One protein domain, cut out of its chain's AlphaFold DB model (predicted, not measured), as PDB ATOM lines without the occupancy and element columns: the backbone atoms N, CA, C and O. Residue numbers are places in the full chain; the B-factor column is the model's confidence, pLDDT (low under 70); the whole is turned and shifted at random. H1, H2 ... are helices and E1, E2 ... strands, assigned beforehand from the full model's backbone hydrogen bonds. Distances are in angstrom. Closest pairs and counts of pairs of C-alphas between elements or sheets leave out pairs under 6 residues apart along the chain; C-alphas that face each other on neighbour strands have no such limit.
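What this domain is: This is residues 11 to 122 of the 457 residues of an uncharacterized protein of Tulasnella calospora MUT 4182 (UniProt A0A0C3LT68). Two lobes sit end to end: one is a small three-stranded sheet sandwiched between H1 on one face and H2 on the other, the second a loose cluster of helices in which H3 crosses H4, with H6 beside H4 and short H5 near both H3 and H4. H2 and H3 come near each other where the lobes meet. The 112 printed residues, of mixed class, hold six named helices and three named strands in the order E1 E2 H1 E3 H2 H3 H4 H5 H6; the sheet's order is E2 - E1 - E3, antiparallel. The whole is only just compact, close to loose, with a radius of gyration of the C-alphas of 15.6 A and spans of 45 by 33 by 19 A.

How they stand to each other: Start at inner strand E1, residues 11 to 15; it forms a hairpin with E2, residues 20 to 22, where N 13 and O 20 are 2.8 A apart. On its other side is E3, residues 39 to 43, with N 12 and O 41 at 2.8 A. H1, residues 25 to 32, runs along E1 at a height over the sheet of 8.3 A; E2, H1 and E3 make a split strand-helix-strand unit, two strands running the same way with E1 between them, and its crossover is right-handed. H2, residues 46 to 52, is on the opposite face at 7.3 A, giving three layers, helices on both faces of a sheet. Look next at H3, residues 62 to 68: it is close to but not clearly touching H2, C-alphas 47 and 68 being closest at 5.3 A. H4, residues 86 to 98, touches H3 with residues 88 to 92 alone, about perpendicular at 80 degrees; the closest C-alphas, 63 and 92, are 4.7 A apart. H6, residues 116 to 122, only just touches H4, with 3 pairs of C-alphas within 8 A, the closest 94 and 122 at 6.2 A. H5, residues 108 to 111, is close to but not clearly touching H4, C-alphas 89 and 110 being closest at 7.7 A. In H1, H2, H4 and H6 every O i to N i+4 pair is within hydrogen-bond range, in H3 2 of 3; H5 is too short for one.

Where its parts are: Find C-alpha 11 at (113.438, 123.167, 166.382); E1 runs 12.0 A from there, and E3 13.6 A. H4 starts at (105.600, 142.397, 145.382) and spans 18.6 A. H6 ends at C-alpha 122, (114.092, 129.634, 141.355).

The domain as a whole: The farthest C-alphas, Pro 36 and Glu 117, are 48.5 A apart. The printed part has no cut; H3 to H4 is a long link. pLDDT is under 70 at residues 57, 70 to 83 and 99.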
ATOM      1  N   VAL A  11     113.085 123.212 164.957       93.19
ATOM      2  CA  VAL A  11     113.438 123.167 166.382       93.19
ATOM      3  C   VAL A  11     114.058 124.489 166.790       93.19
ATOM      4  O   VAL A  11     115.113 124.872 166.291       93.19
ATOM      5  N   ALA A  12     113.395 125.208 167.686       95.81
ATOM      6  CA  ALA A  12     113.921 126.438 168.246       95.81
ATOM      7  C   ALA A  12     114.827 126.112 169.429       95.81
ATOM      8  O   ALA A  12     114.412 125.414 170.347       95.81
ATOM      9  N   VAL A  13     116.044 126.647 169.439       95.62
ATOM     10  CA  VAL A  13     116.952 126.586 170.587       95.62
ATOM     11  C   VAL A  13     116.970 127.950 171.252       95.62
ATOM     12  O   VAL A  13     117.511 128.897 170.684       95.62
ATOM     13  N   ARG A  14     116.392 128.060 172.448       94.25
ATOM     14  CA  ARG A  14     116.353 129.307 173.227       94.25
ATOM     15  C   ARG A  14     117.580 129.468 174.106       94.25
ATOM     16  O   ARG A  14     118.154 130.553 174.175       94.25
ATOM     17  N   VAL A  15     118.019 128.378 174.727       92.69
ATOM     18  CA  VAL A  15     119.220 128.342 175.564       92.69
ATOM     19  C   VAL A  15     120.122 127.219 175.060       92.69
ATOM     20  O   VAL A  15     119.745 126.053 175.069       92.69
ATOM     21  N   GLY A  16     121.320 127.572 174.596       92.25
ATOM     22  CA  GLY A  16     122.299 126.640 174.033       92.25
ATOM     23  C   GLY A  16     123.541 127.375 173.530       92.25
ATOM     24  O   GLY A  16     123.637 128.595 173.661       92.25
ATOM     25  N   ARG A  17     124.481 126.655 172.898       85.06
ATOM     26  CA  ARG A  17     125.706 127.261 172.330       85.06
ATOM     27  C   ARG A  17     125.396 128.344 171.291       85.06
ATOM     28  O   ARG A  17     126.166 129.290 171.137       85.06
ATOM     29  N   ARG A  18     124.297 128.175 170.547       87.88
ATOM     30  CA  ARG A  18     123.814 129.080 169.493       87.88
ATOM     31  C   ARG A  18     122.282 129.103 169.468       87.88
ATOM     32  O   ARG A  18     121.687 128.243 168.816       87.88
ATOM     33  N   PRO A  19     121.648 130.065 170.156       90.06
ATOM     34  CA  PRO A  19     120.202 130.228 170.105       90.06
ATOM     35  C   PRO A  19     119.729 130.631 168.703       90.06
ATOM     36  O   PRO A  19     120.115 131.685 168.199       90.06
ATOM     37  N   THR A  20     118.957 129.768 168.047       91.69
ATOM     38  CA  THR A  20     118.367 129.981 166.713       91.69
ATOM     39  C   THR A  20     117.373 128.857 166.410       91.69
ATOM     40  O   THR A  20     117.242 127.908 167.183       91.69
ATOM     41  N   VAL A  21     116.670 128.956 165.285       89.94
ATOM     42  CA  VAL A  21     115.855 127.870 164.736       89.94
ATOM     43  C   VAL A  21     116.717 126.970 163.852       89.94
ATOM     44  O   VAL A  21     117.415 127.462 162.962       89.94
ATOM     45  N   TYR A  22     116.633 125.667 164.083       88.69
ATOM     46  CA  TYR A  22     117.257 124.602 163.303       88.69
ATOM     47  C   TYR A  22     116.195 123.845 162.504       88.69
ATOM     48  O   TYR A  22     115.023 123.807 162.886       88.69
ATOM     49  N   MET A  23     116.601 123.250 161.381       84.75
ATOM     50  CA  MET A  23     115.679 122.532 160.488       84.75
ATOM     51  C   MET A  23     115.550 121.053 160.846       84.75
ATOM     52  O   MET A  23     114.684 120.364 160.303       84.75
ATOM     53  N   THR A  24     116.413 120.572 161.741       83.69
ATOM     54  CA  THR A  24     116.435 119.197 162.228       83.69
ATOM     55  C   THR A  24     116.613 119.163 163.744       83.69
ATOM     56  O   THR A  24     117.181 120.073 164.354       83.69
ATOM     57  N   MET A  25     116.128 118.087 164.367       86.88
ATOM     58  CA  MET A  25     116.300 117.872 165.804       86.88
ATOM     59  C   MET A  25     117.761 117.595 166.169       86.88
ATOM     60  O   MET A  25     118.212 118.066 167.207       86.88
ATOM     61  N   ASP A  26     118.505 116.889 165.319       84.81
ATOM     62  CA  ASP A  26     119.894 116.513 165.603       84.81
ATOM     63  C   ASP A  26     120.812 117.739 165.665       84.81
ATOM     64  O   ASP A  26     121.624 117.860 166.584       84.81
ATOM     65  N   GLU A  27     120.628 118.709 164.761       84.19
ATOM     66  CA  GLU A  27     121.339 119.992 164.815       84.19
ATOM     67  C   GLU A  27     121.040 120.759 166.112       84.19
ATOM     68  O   GLU A  27     121.952 121.294 166.749       84.19
ATOM     69  N   ALA A  28     119.769 120.797 166.527       91.56
ATOM     70  CA  ALA A  28     119.366 121.462 167.760       91.56
ATOM     71  C   ALA A  28     119.932 120.757 169.002       91.56
ATOM     72  O   ALA A  28     120.446 121.426 169.901       91.56
ATOM     73  N   ILE A  29     119.896 119.419 169.036       90.06
ATOM     74  CA  ILE A  29     120.485 118.611 170.112       90.06
ATOM     75  C   ILE A  29     121.979 118.894 170.209       90.06
ATOM     76  O   ILE A  29     122.442 119.232 171.293       90.06
ATOM     77  N   PHE A  30     122.721 118.859 169.101       88.56
ATOM     78  CA  PHE A  30     124.166 119.114 169.094       88.56
ATOM     79  C   PHE A  30     124.540 120.472 169.712       88.56
ATOM     80  O   PHE A  30     125.575 120.636 170.363       88.56
ATOM     81  N   VAL A  31     123.688 121.477 169.518       89.12
ATOM     82  CA  VAL A  31     123.912 122.841 170.011       89.12
ATOM     83  C   VAL A  31     123.580 122.983 171.493       89.12
ATOM     84  O   VAL A  31     124.155 123.837 172.177       89.12
ATOM     85  N   VAL A  32     122.663 122.163 171.992       92.44
ATOM     86  CA  VAL A  32     122.218 122.181 173.387       92.44
ATOM     87  C   VAL A  32     122.976 121.181 174.252       92.44
ATOM     88  O   VAL A  32     123.126 121.389 175.456       92.44
ATOM     89  N   GLU A  33     123.539 120.142 173.647       88.25
ATOM     90  CA  GLU A  33     124.278 119.105 174.341       88.25
ATOM     91  C   GLU A  33     125.511 119.673 175.067       88.25
ATOM     92  O   GLU A  33     126.387 120.354 174.509       88.25
ATOM     93  N   GLY A  34     125.551 119.406 176.375       82.56
ATOM     94  CA  GLY A  34     126.570 119.919 177.287       82.56
ATOM     95  C   GLY A  34     126.384 121.379 177.712       82.56
ATOM     96  O   GLY A  34     127.248 121.902 178.413       82.56
ATOM     97  N   TRP A  35     125.292 122.051 177.325       89.62
ATOM     98  CA  TRP A  35     124.989 123.406 177.790       89.62
ATOM     99  C   TRP A  35     124.115 123.371 179.058       89.62
ATOM    100  O   TRP A  35     123.027 122.786 179.037       89.62
ATOM    101  N   PRO A  36     124.544 123.979 180.180       87.00
ATOM    102  CA  PRO A  36     123.762 123.966 181.410       87.00
ATOM    103  C   PRO A  36     122.456 124.750 181.220       87.00
ATOM    104  O   PRO A  36     122.481 125.932 180.881       87.00
ATOM    105  N   GLY A  37     121.317 124.088 181.452       92.00
ATOM    106  CA  GLY A  37     119.992 124.698 181.287       92.00
ATOM    107  C   GLY A  37     119.542 124.835 179.832       92.00
ATOM    108  O   GLY A  37     118.802 125.757 179.515       92.00
ATOM    109  N   GLY A  38     120.015 123.949 178.954       91.88
ATOM    110  CA  GLY A  38     119.566 123.849 177.572       91.88
ATOM    111  C   GLY A  38     118.044 123.870 177.396       91.88
ATOM    112  O   GLY A  38     117.354 123.053 178.001       91.88
ATOM    113  N   GLU A  39     117.532 124.765 176.552       95.50
ATOM    114  CA  GLU A  39     116.096 124.937 176.294       95.50
ATOM    115  C   GLU A  39     115.850 124.885 174.785       95.50
ATOM    116  O   GLU A  39     116.353 125.736 174.040       95.50
ATOM    117  N   ILE A  40     115.101 123.870 174.350       95.88
ATOM    118  CA  ILE A  40     114.682 123.675 172.961       95.88
ATOM    119  C   ILE A  40     113.203 123.333 172.901       95.88
ATOM    120  O   ILE A  40     112.701 122.648 173.791       95.88
ATOM    121  N   ASP A  41     112.538 123.746 171.829       96.31
ATOM    122  CA  ASP A  41     111.146 123.387 171.577       96.31
ATOM    123  C   ASP A  41     110.897 123.116 170.085       96.31
ATOM    124  O   ASP A  41     111.635 123.582 169.210       96.31
ATOM    125  N   LYS A  42     109.899 122.281 169.801       93.69
ATOM    126  CA  LYS A  42     109.583 121.743 168.475       93.69
ATOM    127  C   LYS A  42     108.356 122.435 167.904       93.69
ATOM    128  O   LYS A  42     107.324 122.517 168.556       93.69
ATOM    129  N   PHE A  43     108.446 122.828 166.642       91.69
ATOM    130  CA  PHE A  43     107.391 123.542 165.942       91.69
ATOM    131  C   PHE A  43     107.155 122.937 164.565       91.69
ATOM    132  O   PHE A  43     108.092 122.528 163.872       91.69
ATOM    133  N   GLU A  44     105.895 122.913 164.142       85.31
ATOM    134  CA  GLU A  44     105.536 122.488 162.787       85.31
ATOM    135  C   GLU A  44     106.012 123.506 161.749       85.31
ATOM    136  O   GLU A  44     106.352 123.152 160.621       85.31
ATOM    137  N   ARG A  45     106.045 124.788 162.131       79.00
ATOM    138  CA  ARG A  45     106.317 125.897 161.223       79.00
ATOM    139  C   ARG A  45     107.459 126.759 161.741       79.00
ATOM    140  O   ARG A  45     107.548 127.081 162.922       79.00
ATOM    141  N   TYR A  46     108.321 127.189 160.823       79.50
ATOM    142  CA  TYR A  46     109.527 127.949 161.152       79.50
ATOM    143  C   TYR A  46     109.234 129.279 161.871       79.50
ATOM    144  O   TYR A  46     109.979 129.669 162.765       79.50
ATOM    145  N   TYR A  47     108.143 129.973 161.526       77.94
ATOM    146  CA  TYR A  47     107.796 131.241 162.180       77.94
ATOM    147  C   TYR A  47     107.385 131.057 163.648       77.94
ATOM    148  O   TYR A  47     107.650 131.932 164.464       77.94
ATOM    149  N   GLU A  48     106.779 129.923 164.010       84.88
ATOM    150  CA  GLU A  48     106.407 129.620 165.399       84.88
ATOM    151  C   GLU A  48     107.668 129.416 166.237       84.88
ATOM    152  O   GLU A  48     107.806 130.006 167.307       84.88
ATOM    153  N   ALA A  49     108.639 128.692 165.672       89.69
ATOM    154  CA  ALA A  49     109.966 128.534 166.250       89.69
ATOM    155  C   ALA A  49     110.701 129.874 166.406       89.69
ATOM    156  O   ALA A  49     111.327 130.120 167.434       89.69
ATOM    157  N   ALA A  50     110.619 130.763 165.413       84.19
ATOM    158  CA  ALA A  50     111.241 132.084 165.485       84.19
ATOM    159  C   ALA A  50     110.571 132.988 166.537       84.19
ATOM    160  O   ALA A  50     111.267 133.686 167.272       84.19
ATOM    161  N   ASN A  51     109.239 132.939 166.648       83.88
ATOM    162  CA  ASN A  51     108.472 133.676 167.657       83.88
ATOM    163  C   ASN A  51     108.780 133.205 169.079       83.88
ATOM    164  O   ASN A  51     108.889 134.022 169.988       83.88
ATOM    165  N   TYR A  52     108.962 131.898 169.272       90.69
ATOM    166  CA  TYR A  52     109.332 131.326 170.565       90.69
ATOM    167  C   TYR A  52     110.664 131.870 171.109       90.69
ATOM    168  O   TYR A  52     110.841 132.000 172.321       90.69
ATOM    169  N   LEU A  53     111.588 132.245 170.222       88.50
ATOM    170  CA  LEU A  53     112.888 132.806 170.595       88.50
ATOM    171  C   LEU A  53     112.830 134.285 171.005       88.50
ATOM    172  O   LEU A  53     113.873 134.859 171.311       88.50
ATOM    173  N   ASP A  54     111.631 134.882 171.038       84.94
ATOM    174  CA  ASP A  54     111.388 136.296 171.355       84.94
ATOM    175  C   ASP A  54     112.292 137.229 170.533       84.94
ATOM    176  O   ASP A  54     112.856 138.227 170.994       84.94
ATOM    177  N   PHE A  55     112.504 136.838 169.276       77.19
ATOM    178  CA  PHE A  55     113.327 137.591 168.360       77.19
ATOM    179  C   PHE A  55     112.625 138.890 168.001       77.19
ATOM    180  O   PHE A  55     111.594 138.887 167.339       77.19
ATOM    181  N   GLU A  56     113.226 140.011 168.403       76.75
ATOM    182  CA  GLU A  56     112.757 141.341 168.036       76.75
ATOM    183  C   GLU A  56     112.779 141.477 166.500       76.75
ATOM    184  O   GLU A  56     113.868 141.569 165.915       76.75
ATOM    185  N   PRO A  57     111.615 141.505 165.818       69.94
ATOM    186  CA  PRO A  57     111.552 141.349 164.361       69.94
ATOM    187  C   PRO A  57     112.399 142.390 163.632       69.94
ATOM    188  O   PRO A  57     113.057 142.109 162.634       69.94
ATOM    189  N   MET A  58     112.466 143.590 164.211       72.62
ATOM    190  CA  MET A  58     113.213 144.750 163.731       72.62
ATOM    191  C   MET A  58     114.731 144.556 163.609       72.62
ATOM    192  O   MET A  58     115.380 145.372 162.954       72.62
ATOM    193  N   LYS A  59     115.307 143.516 164.224       74.62
ATOM    194  CA  LYS A  59     116.736 143.182 164.100       74.62
ATOM    195  C   LYS A  59     117.061 142.392 162.833       74.62
ATOM    196  O   LYS A  59     118.233 142.269 162.485       74.62
ATOM    197  N   TYR A  60     116.047 141.888 162.132       71.56
ATOM    198  CA  TYR A  60     116.229 141.052 160.954       71.56
ATOM    199  C   TYR A  60     116.122 141.848 159.648       71.56
ATOM    200  O   TYR A  60     115.382 142.842 159.567       71.56
ATOM    201  N   PRO A  61     116.829 141.402 158.590       72.44
ATOM    202  CA  PRO A  61     116.665 141.950 157.253       72.44
ATOM    203  C   PRO A  61     115.191 141.998 156.844       72.44
ATOM    204  O   PRO A  61     114.416 141.093 157.148       72.44
ATOM    205  N   ARG A  62     114.800 143.064 156.137       74.00
ATOM    206  CA  ARG A  62     113.406 143.302 155.730       74.00
ATOM    207  C   ARG A  62     112.806 142.111 154.977       74.00
ATOM    208  O   ARG A  62     111.722 141.679 155.332       74.00
ATOM    209  N   TRP A  63     113.550 141.524 154.040       78.00
ATOM    210  CA  TRP A  63     113.104 140.352 153.278       78.00
ATOM    211  C   TRP A  63     112.722 139.161 154.173       78.00
ATOM    212  O   TRP A  63     111.762 138.456 153.891       78.00
ATOM    213  N   PHE A  64     113.420 138.968 155.293       74.50
ATOM    214  CA  PHE A  64     113.128 137.898 156.245       74.50
ATOM    215  C   PHE A  64     111.895 138.229 157.093       74.50
ATOM    216  O   PHE A  64     111.052 137.369 157.345       74.50
ATOM    217  N   ARG A  65     111.741 139.506 157.468       80.81
ATOM    218  CA  ARG A  65     110.545 139.992 158.168       80.81
ATOM    219  C   ARG A  65     109.274 139.817 157.349       80.81
ATOM    220  O   ARG A  65     108.265 139.441 157.922       80.81
ATOM    221  N   ILE A  66     109.331 140.033 156.036       79.00
ATOM    222  CA  ILE A  66     108.185 139.851 155.130       79.00
ATOM    223  C   ILE A  66     107.597 138.449 155.237       79.00
ATOM    224  O   ILE A  66     106.388 138.291 155.145       79.00
ATOM    225  N   ILE A  67     108.441 137.443 155.459       72.50
ATOM    226  CA  ILE A  67     108.036 136.037 155.465       72.50
ATOM    227  C   ILE A  67     107.514 135.614 156.836       72.50
ATOM    228  O   ILE A  67     106.528 134.886 156.923       72.50
ATOM    229  N   LEU A  68     108.171 136.056 157.909       72.19
ATOM    230  CA  LEU A  68     107.836 135.623 159.270       72.19
ATOM    231  C   LEU A  68     106.798 136.505 159.958       72.19
ATOM    232  O   LEU A  68     106.026 136.020 160.777       72.19
ATOM    233  N   TRP A  69     106.787 137.792 159.619       74.12
ATOM    234  CA  TRP A  69     105.928 138.813 160.206       74.12
ATOM    235  C   TRP A  69     105.419 139.761 159.115       74.12
ATOM    236  O   TRP A  69     105.759 140.946 159.144       74.12
ATOM    237  N   PRO A  70     104.615 139.282 158.147       66.00
ATOM    238  CA  PRO A  70     104.099 140.123 157.064       66.00
ATOM    239  C   PRO A  70     103.391 141.378 157.588       66.00
ATOM    240  O   PRO A  70     103.580 142.459 157.044       66.00
ATOM    241  N   GLU A  71     102.674 141.258 158.707       61.69
ATOM    242  CA  GLU A  71     101.978 142.363 159.380       61.69
ATOM    243  C   GLU A  71     102.930 143.422 159.970       61.69
ATOM    244  O   GLU A  71     102.549 144.574 160.153       61.69
ATOM    245  N   MET A  72     104.181 143.048 160.264       60.31
ATOM    246  CA  MET A  72     105.221 143.938 160.805       60.31
ATOM    247  C   MET A  72     106.313 144.267 159.778       60.31
ATOM    248  O   MET A  72     107.330 144.887 160.112       60.31
ATOM    249  N   ALA A  73     106.127 143.837 158.530       57.34
ATOM    250  CA  ALA A  73     107.051 144.075 157.433       57.34
ATOM    251  C   ALA A  73     106.835 145.429 156.737       57.34
ATOM    252  O   ALA A  73     107.555 145.736 155.785       57.34
ATOM    253  N   GLY A  74     105.890 146.236 157.234       58.41
ATOM    254  CA  GLY A  74     105.649 147.604 156.783       58.41
ATOM    255  C   GLY A  74     106.919 148.459 156.781       58.41
ATOM    256  O   GLY A  74     107.845 148.270 157.585       58.41
ATOM    257  N   ASP A  75     106.981 149.387 155.827       56.25
ATOM    258  CA  ASP A  75     108.161 150.217 155.608       56.25
ATOM    259  C   ASP A  75     108.435 151.146 156.802       56.25
ATOM    260  O   ASP A  75     107.532 151.775 157.352       56.25
ATOM    261  N   ARG A  76     109.708 151.284 157.196       53.62
ATOM    262  CA  ARG A  76     110.116 152.192 158.284       53.62
ATOM    263  C   ARG A  76     109.958 153.660 157.905       53.62
ATOM    264  O   ARG A  76     109.833 154.495 158.797       53.62
ATOM    265  N   THR A  77     110.042 153.980 156.618       55.72
ATOM    266  CA  THR A  77     109.948 155.364 156.138       55.72
ATOM    267  C   THR A  77     108.526 155.776 155.802       55.72
ATOM    268  O   THR A  77     108.256 156.972 155.748       55.72
ATOM    269  N   ASP A  78     107.627 154.809 155.611       51.59
ATOM    270  CA  ASP A  78     106.228 155.067 155.293       51.59
ATOM    271  C   ASP A  78     105.303 154.037 155.971       51.59
ATOM    272  O   ASP A  78     104.998 152.988 155.397       51.59
ATOM    273  N   PRO A  79     104.831 154.320 157.199       55.22
ATOM    274  CA  PRO A  79     103.906 153.444 157.912       55.22
ATOM    275  C   PRO A  79     102.529 153.334 157.231       55.22
ATOM    276  O   PRO A  79     101.699 152.548 157.687       55.22
ATOM    277  N   ALA A  80     102.261 154.099 156.162       51.91
ATOM    278  CA  ALA A  80     101.042 153.981 155.368       51.91
ATOM    279  C   ALA A  80     101.087 152.833 154.345       51.91
ATOM    280  O   ALA A  80     100.057 152.531 153.741       51.91
ATOM    281  N   ILE A  81     102.243 152.180 154.160       53.22
ATOM    282  CA  ILE A  81     102.399 150.998 153.305       53.22
ATOM    283  C   ILE A  81     102.532 149.762 154.219       53.22
ATOM    284  O   ILE A  81     103.646 149.398 154.610       53.22
ATOM    285  N   PRO A  82     101.406 149.132 154.620       57.09
ATOM    286  CA  PRO A  82     101.411 148.022 155.574       57.09
ATOM    287  C   PRO A  82     101.982 146.728 154.983       57.09
ATOM    288  O   PRO A  82     102.503 145.901 155.724       57.09
ATOM    289  N   GLU A  83     101.912 146.558 153.659       67.19
ATOM    290  CA  GLU A  83     102.413 145.377 152.955       67.19
ATOM    291  C   GLU A  83     103.673 145.717 152.162       67.19
ATOM    292  O   GLU A  83     103.724 146.716 151.446       67.19
ATOM    293  N   ALA A  84     104.692 144.866 152.252       75.25
ATOM    294  CA  ALA A  84     105.860 145.000 151.396       75.25
ATOM    295  C   ALA A  84     105.473 144.912 149.903       75.25
ATOM    296  O   ALA A  84     104.550 144.176 149.544       75.25
ATOM    297  N   PRO A  85     106.161 145.643 149.012       83.69
ATOM    298  CA  PRO A  85     105.895 145.560 147.581       83.69
ATOM    299  C   PRO A  85     106.188 144.147 147.053       83.69
ATOM    300  O   PRO A  85     107.025 143.421 147.598       83.69
ATOM    301  N   VAL A  86     105.506 143.748 145.976       84.00
ATOM    302  CA  VAL A  86     105.600 142.397 145.382       84.00
ATOM    303  C   VAL A  86     107.049 142.037 145.023       84.00
ATOM    304  O   VAL A  86     107.474 140.890 145.167       84.00
ATOM    305  N   GLU A  87     107.849 143.025 144.633       85.25
ATOM    306  CA  GLU A  87     109.270 142.875 144.338       85.25
ATOM    307  C   GLU A  87     110.079 142.416 145.559       85.25
ATOM    308  O   GLU A  87     111.025 141.638 145.424       85.25
ATOM    309  N   GLU A  88     109.714 142.857 146.763       84.75
ATOM    310  CA  GLU A  88     110.381 142.422 147.988       84.75
ATOM    311  C   GLU A  88     109.984 140.996 148.384       84.75
ATOM    312  O   GLU A  88     110.852 140.234 148.811       84.75
ATOM    313  N   PHE A  89     108.723 140.605 148.171       86.06
ATOM    314  CA  PHE A  89     108.278 139.212 148.306       86.06
ATOM    315  C   PHE A  89     109.078 138.288 147.380       86.06
ATOM    316  O   PHE A  89     109.638 137.283 147.820       86.06
ATOM    317  N   ARG A  90     109.216 138.681 146.110       89.12
ATOM    318  CA  ARG A  90     110.025 137.972 145.113       89.12
ATOM    319  C   ARG A  90     111.489 137.849 145.537       89.12
ATOM    320  O   ARG A  90     112.053 136.756 145.501       89.12
ATOM    321  N   ASN A  91     112.105 138.949 145.969       86.81
ATOM    322  CA  ASN A  91     113.497 138.944 146.425       86.81
ATOM    323  C   ASN A  91     113.690 138.040 147.649       86.81
ATOM    324  O   ASN A  91     114.670 137.301 147.715       86.81
ATOM    325  N   ALA A  92     112.751 138.066 148.595       85.56
ATOM    326  CA  ALA A  92     112.781 137.212 149.776       85.56
ATOM    327  C   ALA A  92     112.678 135.723 149.410       85.56
ATOM    328  O   ALA A  92     113.456 134.912 149.916       85.56
ATOM    329  N   PHE A  93     111.785 135.377 148.477       88.06
ATOM    330  CA  PHE A  93     111.650 134.021 147.946       88.06
ATOM    331  C   PHE A  93     112.957 133.529 147.311       88.06
ATOM    332  O   PHE A  93     113.471 132.482 147.703       88.06
ATOM    333  N   VAL A  94     113.553 134.308 146.400       86.69
ATOM    334  CA  VAL A  94     114.816 133.944 145.730       86.69
ATOM    335  C   VAL A  94     115.951 133.754 146.739       86.69
ATOM    336  O   VAL A  94     116.669 132.759 146.670       86.69
ATOM    337  N   GLN A  95     116.100 134.665 147.704       80.50
ATOM    338  CA  GLN A  95     117.139 134.553 148.733       80.50
ATOM    339  C   GLN A  95     116.967 133.294 149.586       80.50
ATOM    340  O   GLN A  95     117.935 132.579 149.839       80.50
ATOM    341  N   MET A  96     115.738 132.962 149.987       79.00
ATOM    342  CA  MET A  96     115.485 131.740 150.751       79.00
ATOM    343  C   MET A  96     115.720 130.472 149.934       79.00
ATOM    344  O   MET A  96     116.292 129.515 150.456       79.00
ATOM    345  N   ARG A  97     115.381 130.477 148.643       87.19
ATOM    346  CA  ARG A  97     115.713 129.378 147.728       87.19
ATOM    347  C   ARG A  97     117.228 129.195 147.580       87.19
ATOM    348  O   ARG A  97     117.697 128.065 147.653       87.19
ATOM    349  N   LEU A  98     117.999 130.283 147.479       78.19
ATOM    350  CA  LEU A  98     119.471 130.240 147.446       78.19
ATOM    351  C   LEU A  98     120.091 129.687 148.738       78.19
ATOM    352  O   LEU A  98     121.150 129.069 148.692       78.19
ATOM    353  N   MET A  99     119.425 129.860 149.882       69.69
ATOM    354  CA  MET A  99     119.827 129.252 151.157       69.69
ATOM    355  C   MET A  99     119.381 127.786 151.308       69.69
ATOM    356  O   MET A  99     119.586 127.195 152.365       69.69
ATOM    357  N   GLY A 100     118.756 127.196 150.284       75.12
ATOM    358  CA  GLY A 100     118.268 125.817 150.314       75.12
ATOM    359  C   GLY A 100     116.918 125.639 151.012       75.12
ATOM    360  O   GLY A 100     116.569 124.515 151.368       75.12
ATOM    361  N   TYR A 101     116.139 126.710 151.217       72.25
ATOM    362  CA  TYR A 101     114.804 126.583 151.801       72.25
ATOM    363  C   TYR A 101     113.843 125.891 150.811       72.25
ATOM    364  O   TYR A 101     113.724 126.328 149.656       72.25
ATOM    365  N   PRO A 102     113.149 124.813 151.219       76.62
ATOM    366  CA  PRO A 102     112.231 124.090 150.343       76.62
ATOM    367  C   PRO A 102     111.018 124.942 149.943       76.62
ATOM    368  O   PRO A 102     110.514 125.730 150.742       76.62
ATOM    369  N   GLU A 103     110.544 124.791 148.704       81.69
ATOM    370  CA  GLU A 103     109.409 125.567 148.184       81.69
ATOM    371  C   GLU A 103     108.088 125.222 148.892       81.69
ATOM    372  O   GLU A 103     107.280 126.097 149.193       81.69
ATOM    373  N   ASP A 104     107.903 123.954 149.246       80.19
ATOM    374  CA  ASP A 104     106.738 123.424 149.959       80.19
ATOM    375  C   ASP A 104     106.613 123.931 151.405       80.19
ATOM    376  O   ASP A 104     105.585 123.721 152.050       80.19
ATOM    377  N   ARG A 105     107.639 124.619 151.919       72.94
ATOM    378  CA  ARG A 105     107.640 125.183 153.274       72.94
ATOM    379  C   ARG A 105     107.242 126.646 153.345       72.94
ATOM    380  O   ARG A 105     107.060 127.162 154.451       72.94
ATOM    381  N   PHE A 106     107.117 127.337 152.215       78.94
ATOM    382  CA  PHE A 106     106.596 128.696 152.251       78.94
ATOM    383  C   PHE A 106     105.111 128.671 152.636       78.94
ATOM    384  O   PHE A 106     104.359 127.820 152.154       78.94
ATOM    385  N   PRO A 107     104.650 129.602 153.489       75.62
ATOM    386  CA  PRO A 107     103.230 129.720 153.780       75.62
ATOM    387  C   PRO A 107     102.412 129.930 152.499       75.62
ATOM    388  O   PRO A 107     102.823 130.691 151.622       75.62
ATOM    389  N   ALA A 108     101.229 129.315 152.406       77.38
ATOM    390  CA  ALA A 108     100.372 129.427 151.220       77.38
ATOM    391  C   ALA A 108     100.085 130.893 150.839       77.38
ATOM    392  O   ALA A 108     100.227 131.267 149.679       77.38
ATOM    393  N   TRP A 109      99.804 131.741 151.834       81.56
ATOM    394  CA  TRP A 109      99.573 133.176 151.643       81.56
ATOM    395  C   TRP A 109     100.793 133.914 151.064       81.56
ATOM    396  O   TRP A 109     100.639 134.888 150.332       81.56
ATOM    397  N   PHE A 110     102.013 133.462 151.378       84.06
ATOM    398  CA  PHE A 110     103.241 134.033 150.829       84.06
ATOM    399  C   PHE A 110     103.395 133.604 149.372       84.06
ATOM    400  O   PHE A 110     103.665 134.430 148.505       84.06
ATOM    401  N   MET A 111     103.152 132.322 149.088       88.06
ATOM    402  CA  MET A 111     103.225 131.787 147.732       88.06
ATOM    403  C   MET A 111     102.197 132.430 146.800       88.06
ATOM    404  O   MET A 111     102.528 132.672 145.645       88.06
ATOM    405  N   GLU A 112     101.004 132.790 147.275       86.06
ATOM    406  CA  GLU A 112     100.007 133.555 146.501       86.06
ATOM    407  C   GLU A 112     100.534 134.908 145.992       86.06
ATOM    408  O   GLU A 112     100.079 135.396 144.958       86.06
ATOM    409  N   LYS A 113     101.515 135.504 146.683       85.69
ATOM    410  CA  LYS A 113     102.157 136.768 146.291       85.69
ATOM    411  C   LYS A 113     103.335 136.563 145.325       85.69
ATOM    412  O   LYS A 113     103.794 137.533 144.727       85.69
ATOM    413  N   ILE A 114     103.817 135.327 145.151       90.94
ATOM    414  CA  ILE A 114     104.901 134.971 144.224       90.94
ATOM    415  C   ILE A 114     104.305 134.521 142.889       90.94
ATOM    416  O   ILE A 114     103.554 133.545 142.833       90.94
ATOM    417  N   GLN A 115     104.672 135.209 141.806       90.38
ATOM    418  CA  GLN A 115     104.235 134.842 140.460       90.38
ATOM    419  C   GLN A 115     104.816 133.484 140.042       90.38
ATOM    420  O   GLN A 115     105.943 133.137 140.395       90.38
ATOM    421  N   GLU A 116     104.066 132.727 139.242       88.00
ATOM    422  CA  GLU A 116     104.470 131.391 138.775       88.00
ATOM    423  C   GLU A 116     105.813 131.411 138.020       88.00
ATOM    424  O   GLU A 116     106.643 130.519 138.180       88.00
ATOM    425  N   GLU A 117     106.085 132.484 137.271       85.88
ATOM    426  CA  GLU A 117     107.356 132.689 136.566       85.88
ATOM    427  C   GLU A 117     108.563 132.720 137.517       85.88
ATOM    428  O   GLU A 117     109.650 132.250 137.176       85.88
ATOM    429  N   ASP A 118     108.384 133.251 138.726       86.06
ATOM    430  CA  ASP A 118     109.444 133.349 139.727       86.06
ATOM    431  C   ASP A 118     109.697 132.022 140.435       86.06
ATOM    432  O   ASP A 118     110.850 131.692 140.727       86.06
ATOM    433  N   ARG A 119     108.642 131.221 140.628       86.56
ATOM    434  CA  ARG A 119     108.750 129.838 141.117       86.56
ATOM    435  C   ARG A 119     109.568 128.986 140.150       86.56
ATOM    436  O   ARG A 119     110.495 128.287 140.564       86.56
ATOM    437  N   GLN A 120     109.310 129.132 138.850       85.25
ATOM    438  CA  GLN A 120     110.043 128.435 137.788       85.25
ATOM    439  C   GLN A 120     111.508 128.889 137.684       85.25
ATOM    440  O   GLN A 120     112.417 128.069 137.566       85.25
ATOM    441  N   ARG A 121     111.791 130.192 137.800       82.31
ATOM    442  CA  ARG A 121     113.181 130.693 137.777       82.31
ATOM    443  C   ARG A 121     114.009 130.197 138.965       82.31
ATOM    444  O   ARG A 121     115.191 129.890 138.801       82.31
ATOM    445  N   ALA A 122     113.404 130.091 140.147       75.00
ATOM    446  CA  ALA A 122     114.092 129.634 141.355       75.00
ATOM    447  C   ALA A 122     114.229 128.102 141.460       75.00
ATOM    448  O   ALA A 122     114.991 127.611 142.295       75.00
TER     449      ALA A 122